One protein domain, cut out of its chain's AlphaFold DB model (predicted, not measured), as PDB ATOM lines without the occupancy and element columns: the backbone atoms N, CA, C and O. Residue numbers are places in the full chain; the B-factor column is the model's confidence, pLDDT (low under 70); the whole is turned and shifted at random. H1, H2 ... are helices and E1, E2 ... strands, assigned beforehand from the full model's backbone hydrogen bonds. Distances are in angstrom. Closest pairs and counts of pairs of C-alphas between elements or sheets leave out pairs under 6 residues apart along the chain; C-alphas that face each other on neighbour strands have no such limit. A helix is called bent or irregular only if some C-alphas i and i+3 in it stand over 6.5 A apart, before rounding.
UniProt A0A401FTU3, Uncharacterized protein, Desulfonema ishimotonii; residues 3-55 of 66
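This is residues 3 to 55 of the 66 residues of an uncharacterized protein of Desulfonema ishimotonii (UniProt A0A401FTU3). A helical hairpin, H1 and H2, leads into a two-stranded hairpin, E1 and E2; H2 packs over both strands, and H1 packs on H2. The 53 printed residues run H1, H2, E1, E2, a mixed class with an antiparallel sheet, E1 - E2. The whole is compact, with a radius of gyration of the C-alphas of 10.4 A and spans of 29 by 20 by 16 A.

H1, residues 6 to 19, and H2, residues 23 to 34, touch, closest at the C-alphas of Ile 16 and Ala 29, 5.9 A apart. They run opposite ways at a shallow tilt of 34.5 degrees, only just short of steep. H2 is irregular: C-alphas 24 and 27 are 7.2 A apart. O i to N i+4 pairs are within hydrogen-bond range in 9 of 10 cases in H1 and 6 of 8 in H2. Next look at E1, residues 39 to 46, and E2, residues 49 to 54, antiparallel at 177 degrees: N 44 and O 51 are within hydrogen-bond range, 2.8 A. The closest C-alphas of H2 and E2, Ile 26 and Gly 51, are 6.0 A apart. H1 and E2 are apart.

Find C-alpha 6 at (30.244, 107.516, -6.171); H1 runs 20.3 A from there. H2 spans 17.6 A, E1 20.2 A and E2 17.4 A, ending at C-alpha 54, (22.307, 103.296, 8.345).

The printed part has no cut, its three links are tight, and no printed residue is under 70 in pLDDT.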
ATOM      1  N   SER A   3      26.072 105.409  -0.654       97.44
ATOM      2  CA  SER A   3      25.723 106.782  -1.038       97.44
ATOM      3  C   SER A   3      25.221 106.772  -2.483       97.44
ATOM      4  O   SER A   3      25.617 105.897  -3.255       97.44
ATOM      5  N   ASP A   4      24.396 107.747  -2.864       97.56
ATOM      6  CA  ASP A   4      23.936 107.915  -4.252       97.56
ATOM      7  C   ASP A   4      24.994 108.560  -5.161       97.56
ATOM      8  O   ASP A   4      24.857 108.555  -6.383       97.56
ATOM      9  N   ALA A   5      26.077 109.088  -4.579       98.06
ATOM     10  CA  ALA A   5      27.188 109.681  -5.310       98.06
ATOM     11  C   ALA A   5      28.475 108.870  -5.106       98.06
ATOM     12  O   ALA A   5      29.041 108.825  -4.013       98.06
ATOM     13  N   CYS A   6      28.989 108.277  -6.188       97.56
ATOM     14  CA  CYS A   6      30.244 107.516  -6.171       97.56
ATOM     15  C   CYS A   6      31.446 108.325  -5.627       97.56
ATOM     16  O   CYS A   6      32.127 107.819  -4.735       97.56
ATOM     17  N   PRO A   7      31.680 109.593  -6.045       98.25
ATOM     18  CA  PRO A   7      32.809 110.371  -5.527       98.25
ATOM     19  C   PRO A   7      32.728 110.623  -4.018       98.25
ATOM     20  O   PRO A   7      33.747 110.624  -3.332       98.25
ATOM     21  N   LEU A   8      31.511 110.808  -3.493       98.25
ATOM     22  CA  LEU A   8      31.288 110.970  -2.060       98.25
ATOM     23  C   LEU A   8      31.597 109.671  -1.317       98.25
ATOM     24  O   LEU A   8      32.324 109.703  -0.328       98.25
ATOM     25  N   ALA A   9      31.090 108.535  -1.808       97.94
ATOM     26  CA  ALA A   9      31.347 107.234  -1.202       97.94
ATOM     27  C   ALA A   9      32.851 106.919  -1.119       97.94
ATOM     28  O   ALA A   9      33.318 106.460  -0.078       97.94
ATOM     29  N   ASP A  10      33.609 107.188  -2.185       98.25
ATOM     30  CA  ASP A  10      35.051 106.917  -2.249       98.25
ATOM     31  C   ASP A  10      35.862 107.832  -1.313       98.25
ATOM     32  O   ASP A  10      36.656 107.364  -0.486       98.25
ATOM     33  N   ALA A  11      35.599 109.144  -1.361       98.06
ATOM     34  CA  ALA A  11      36.276 110.121  -0.512       98.06
ATOM     35  C   ALA A  11      35.966 109.904   0.977       98.06
ATOM     36  O   ALA A  11      36.874 109.908   1.814       98.06
ATOM     37  N   ALA A  12      34.697 109.664   1.317       98.12
ATOM     38  CA  ALA A  12      34.297 109.376   2.687       98.12
ATOM     39  C   ALA A  12      34.876 108.034   3.161       98.12
ATOM     40  O   ALA A  12      35.369 107.960   4.286       98.12
ATOM     41  N   ALA A  13      34.891 106.985   2.330       97.81
ATOM     42  CA  ALA A  13      35.496 105.703   2.704       97.81
ATOM     43  C   ALA A  13      36.995 105.845   2.986       97.81
ATOM     44  O   ALA A  13      37.472 105.343   4.005       97.81
ATOM     45  N   THR A  14      37.712 106.600   2.153       98.25
ATOM     46  CA  THR A  14      39.130 106.914   2.355       98.25
ATOM     47  C   THR A  14      39.355 107.698   3.652       98.25
ATOM     48  O   THR A  14      40.201 107.329   4.471       98.25
ATOM     49  N   ALA A  15      38.575 108.757   3.891       97.69
ATOM     50  CA  ALA A  15      38.698 109.586   5.089       97.69
ATOM     51  C   ALA A  15      38.395 108.809   6.382       97.69
ATOM     52  O   ALA A  15      39.134 108.930   7.362       97.69
ATOM     53  N   ILE A  16      37.337 107.994   6.388       97.69
ATOM     54  CA  ILE A  16      36.950 107.158   7.532       97.69
ATOM     55  C   ILE A  16      37.987 106.056   7.760       97.69
ATOM     56  O   ILE A  16      38.458 105.887   8.884       97.69
ATOM     57  N   GLY A  17      38.399 105.349   6.705       97.50
ATOM     58  CA  GLY A  17      39.401 104.284   6.785       97.50
ATOM     59  C   GLY A  17      40.724 104.775   7.377       97.50
ATOM     60  O   GLY A  17      41.310 104.115   8.234       97.50
ATOM     61  N   ASN A  18      41.146 105.993   7.029       97.88
ATOM     62  CA  ASN A  18      42.352 106.599   7.590       97.88
ATOM     63  C   ASN A  18      42.283 106.831   9.109       97.88
ATOM     64  O   ASN A  18      43.327 106.769   9.768       97.88
ATOM     65  N   GLN A  19      41.093 107.046   9.678       95.38
ATOM     66  CA  GLN A  19      40.892 107.224  11.123       95.38
ATOM     67  C   GLN A  19      40.894 105.892  11.897       95.38
ATOM     68  O   GLN A  19      41.153 105.868  13.102       95.38
ATOM     69  N   VAL A  20      40.647 104.764  11.227       97.50
ATOM     70  CA  VAL A  20      40.527 103.448  11.865       97.50
ATOM     71  C   VAL A  20      41.889 102.755  11.940       97.50
ATOM     72  O   VAL A  20      42.299 102.035  11.041       97.50
ATOM     73  N   LYS A  21      42.620 102.962  13.043       96.88
ATOM     74  CA  LYS A  21      43.907 102.265  13.304       96.88
ATOM     75  C   LYS A  21      43.815 100.990  14.155       96.88
ATOM     76  O   LYS A  21      44.808 100.299  14.329       96.88
ATOM     77  N   SER A  22      42.662 100.727  14.764       97.62
ATOM     78  CA  SER A  22      42.409  99.545  15.599       97.62
ATOM     79  C   SER A  22      40.908  99.403  15.843       97.62
ATOM     80  O   SER A  22      40.165 100.375  15.668       97.62
ATOM     81  N   LYS A  23      40.465  98.245  16.343       98.00
ATOM     82  CA  LYS A  23      39.056  98.006  16.697       98.00
ATOM     83  C   LYS A  23      38.461  99.020  17.685       98.00
ATOM     84  O   LYS A  23      37.275  99.326  17.618       98.00
ATOM     85  N   LYS A  24      39.289  99.660  18.522       98.00
ATOM     86  CA  LYS A  24      38.858 100.732  19.444       98.00
ATOM     87  C   LYS A  24      38.317 101.973  18.719       98.00
ATOM     88  O   LYS A  24      37.581 102.753  19.313       98.00
ATOM     89  N   HIS A  25      38.684 102.166  17.452       98.44
ATOM     90  CA  HIS A  25      38.282 103.323  16.653       98.44
ATOM     91  C   HIS A  25      36.969 103.116  15.894       98.44
ATOM     92  O   HIS A  25      36.442 104.091  15.365       98.44
ATOM     93  N   ILE A  26      36.418 101.893  15.868       98.19
ATOM     94  CA  ILE A  26      35.196 101.567  15.118       98.19
ATOM     95  C   ILE A  26      34.058 102.517  15.492       98.19
ATOM     96  O   ILE A  26      33.472 103.135  14.610       98.19
ATOM     97  N   ARG A  27      33.779 102.695  16.790       97.88
ATOM     98  CA  ARG A  27      32.666 103.545  17.237       97.88
ATOM     99  C   ARG A  27      32.821 104.995  16.777       97.88
ATOM    100  O   ARG A  27      31.922 105.519  16.141       97.88
ATOM    101  N   ARG A  28      33.993 105.599  16.995       98.00
ATOM    102  CA  ARG A  28      34.278 106.969  16.538       98.00
ATOM    103  C   ARG A  28      34.159 107.111  15.016       98.00
ATOM    104  O   ARG A  28      33.685 108.135  14.541       98.00
ATOM    105  N   ALA A  29      34.615 106.114  14.261       97.94
ATOM    106  CA  ALA A  29      34.529 106.114  12.805       97.94
ATOM    107  C   ALA A  29      33.077 106.031  12.311       97.94
ATOM    108  O   ALA A  29      32.720 106.726  11.362       97.94
ATOM    109  N   ILE A  30      32.244 105.229  12.982       98.19
ATOM    110  CA  ILE A  30      30.799 105.163  12.740       98.19
ATOM    111  C   ILE A  30      30.134 106.500  13.074       98.19
ATOM    112  O   ILE A  30      29.423 107.040  12.231       98.19
ATOM    113  N   ASP A  31      30.418 107.057  14.255       98.06
ATOM    114  CA  ASP A  31      29.852 108.333  14.698       98.06
ATOM    115  C   ASP A  31      30.191 109.441  13.693       98.06
ATOM    116  O   ASP A  31      29.295 110.126  13.214       98.06
ATOM    117  N   PHE A  32      31.459 109.561  13.285       97.56
ATOM    118  CA  PHE A  32      31.884 110.530  12.273       97.56
ATOM    119  C   PHE A  32      31.197 110.301  10.918       97.56
ATOM    120  O   PHE A  32      30.661 111.242  10.341       97.56
ATOM    121  N   GLY A  33      31.180 109.062  10.413       97.12
ATOM    122  CA  GLY A  33      30.577 108.747   9.118       97.12
ATOM    123  C   GLY A  33      29.065 108.971   9.062       97.12
ATOM    124  O   GLY A  33      28.556 109.361   8.016       97.12
ATOM    125  N   SER A  34      28.364 108.782  10.185       97.25
ATOM    126  CA  SER A  34      26.917 109.021  10.300       97.25
ATOM    127  C   SER A  34      26.509 110.489  10.148       97.25
ATOM    128  O   SER A  34      25.343 110.776   9.908       97.25
ATOM    129  N   GLN A  35      27.460 111.416  10.311       97.88
ATOM    130  CA  GLN A  35      27.237 112.859  10.196       97.88
ATOM    131  C   GLN A  35      27.584 113.401   8.800       97.88
ATOM    132  O   GLN A  35      27.513 114.606   8.580       97.88
ATOM    133  N   ILE A  36      28.020 112.546   7.869       97.69
ATOM    134  CA  ILE A  36      28.355 112.970   6.509       97.69
ATOM    135  C   ILE A  36      27.078 112.977   5.668       97.69
ATOM    136  O   ILE A  36      26.533 111.921   5.343       97.69
ATOM    137  N   ASP A  37      26.635 114.167   5.267       97.88
ATOM    138  CA  ASP A  37      25.480 114.328   4.385       97.88
ATOM    139  C   ASP A  37      25.650 113.531   3.085       97.88
ATOM    140  O   ASP A  37      26.687 113.580   2.423       97.88
ATOM    141  N   GLY A  38      24.610 112.780   2.717       97.12
ATOM    142  CA  GLY A  38      24.608 111.914   1.536       97.12
ATOM    143  C   GLY A  38      25.216 110.524   1.754       97.12
ATOM    144  O   GLY A  38      25.130 109.689   0.850       97.12
ATOM    145  N   VAL A  39      25.781 110.225   2.931       97.62
ATOM    146  CA  VAL A  39      26.101 108.848   3.333       97.62
ATOM    147  C   VAL A  39      24.848 108.206   3.930       97.62
ATOM    148  O   VAL A  39      24.343 108.636   4.959       97.62
ATOM    149  N   ARG A  40      24.353 107.145   3.286       97.88
ATOM    150  CA  ARG A  40      23.153 106.397   3.711       97.88
ATOM    151  C   ARG A  40      23.476 105.176   4.565       97.88
ATOM    152  O   ARG A  40      22.623 104.677   5.291       97.88
ATOM    153  N   GLY A  41      24.710 104.683   4.485       97.75
ATOM    154  CA  GLY A  41      25.125 103.497   5.221       97.75
ATOM    155  C   GLY A  41      26.635 103.317   5.293       97.75
ATOM    156  O   GLY A  41      27.387 103.670   4.381       97.75
ATOM    157  N   LEU A  42      27.093 102.721   6.386       97.62
ATOM    158  CA  LEU A  42      28.502 102.505   6.679       97.62
ATOM    159  C   LEU A  42      28.691 101.163   7.380       97.62
ATOM    160  O   LEU A  42      27.940 100.812   8.282       97.62
ATOM    161  N   VAL A  43      29.735 100.444   6.979       97.94
ATOM    162  CA  VAL A  43      30.219  99.242   7.656       97.94
ATOM    163  C   VAL A  43      31.724  99.396   7.823       97.94
ATOM    164  O   VAL A  43      32.422  99.723   6.862       97.94
ATOM    165  N   VAL A  44      32.208  99.176   9.040       97.88
ATOM    166  CA  VAL A  44      33.626  99.175   9.403       97.88
ATOM    167  C   VAL A  44      33.936  97.815  10.013       97.88
ATOM    168  O   VAL A  44      33.301  97.416  10.986       97.88
ATOM    169  N   ILE A  45      34.912  97.113   9.444       97.00
ATOM    170  CA  ILE A  45      35.364  95.802   9.919       97.00
ATOM    171  C   ILE A  45      36.840  95.928  10.279       97.00
ATOM    172  O   ILE A  45      37.632  96.404   9.466       97.00
ATOM    173  N   VAL A  46      37.201  95.528  11.496       97.75
ATOM    174  CA  VAL A  46      38.593  95.466  11.960       97.75
ATOM    175  C   VAL A  46      38.766  94.191  12.768       97.75
ATOM    176  O   VAL A  46      38.117  94.032  13.802       97.75
ATOM    177  N   ASP A  47      39.658  93.314  12.313       96.25
ATOM    178  CA  ASP A  47      39.888  91.988  12.891       96.25
ATOM    179  C   ASP A  47      38.575  91.195  13.053       96.25
ATOM    180  O   ASP A  47      37.915  90.854  12.073       96.25
ATOM    181  N   ASP A  48      38.193  90.918  14.298       96.56
ATOM    182  CA  ASP A  48      37.025  90.155  14.721       96.56
ATOM    183  C   ASP A  48      35.797  91.028  15.033       96.56
ATOM    184  O   ASP A  48      34.764  90.513  15.461       96.56
ATOM    185  N   GLN A  49      35.892  92.350  14.851       97.69
ATOM    186  CA  GLN A  49      34.828  93.289  15.196       97.69
ATOM    187  C   GLN A  49      34.233  93.981  13.975       97.69
ATOM    188  O   GLN A  49      34.931  94.389  13.045       97.69
ATOM    189  N   ILE A  50      32.917  94.175  14.039       97.00
ATOM    190  CA  ILE A  50      32.132  94.895  13.045       97.00
ATOM    191  C   ILE A  50      31.352  96.024  13.716       97.00
ATOM    192  O   ILE A  50      30.732  95.839  14.763       97.00
ATOM    193  N   GLY A  51      31.382  97.200  13.100       97.19
ATOM    194  CA  GLY A  51      30.469  98.301  13.373       97.19
ATOM    195  C   GLY A  51      29.700  98.643  12.109       97.19
ATOM    196  O   GLY A  51      30.256  98.605  11.011       97.19
ATOM    197  N   MET A  52      28.424  98.976  12.253       97.25
ATOM    198  CA  MET A  52      27.571  99.337  11.127       97.25
ATOM    199  C   MET A  52      26.553 100.396  11.526       97.25
ATOM    200  O   MET A  52      26.167 100.484  12.691       97.25
ATOM    201  N   TRP A  53      26.133 101.191  10.550       98.00
ATOM    202  CA  TRP A  53      25.119 102.221  10.713       98.00
ATOM    203  C   TRP A  53      24.394 102.474   9.388       98.00
ATOM    204  O   TRP A  53      24.993 102.339   8.319       98.00
ATOM    205  N   GLY A  54      23.129 102.886   9.481       96.94
ATOM    206  CA  GLY A  54      22.307 103.296   8.345       96.94
ATOM    207  C   GLY A  54      21.612 102.134   7.638       96.94
ATOM    208  O   GLY A  54      21.316 101.103   8.240       96.94
ATOM    209  N   GLU A  55      21.337 102.325   6.352       95.94
ATOM    210  CA  GLU A  55      20.581 101.416   5.483       95.94
ATOM    211  C   GLU A  55      21.428 100.196   5.066       95.94
ATOM    212  O   GLU A  55      21.870 100.075   3.922       95.94
TER     213      GLU A  55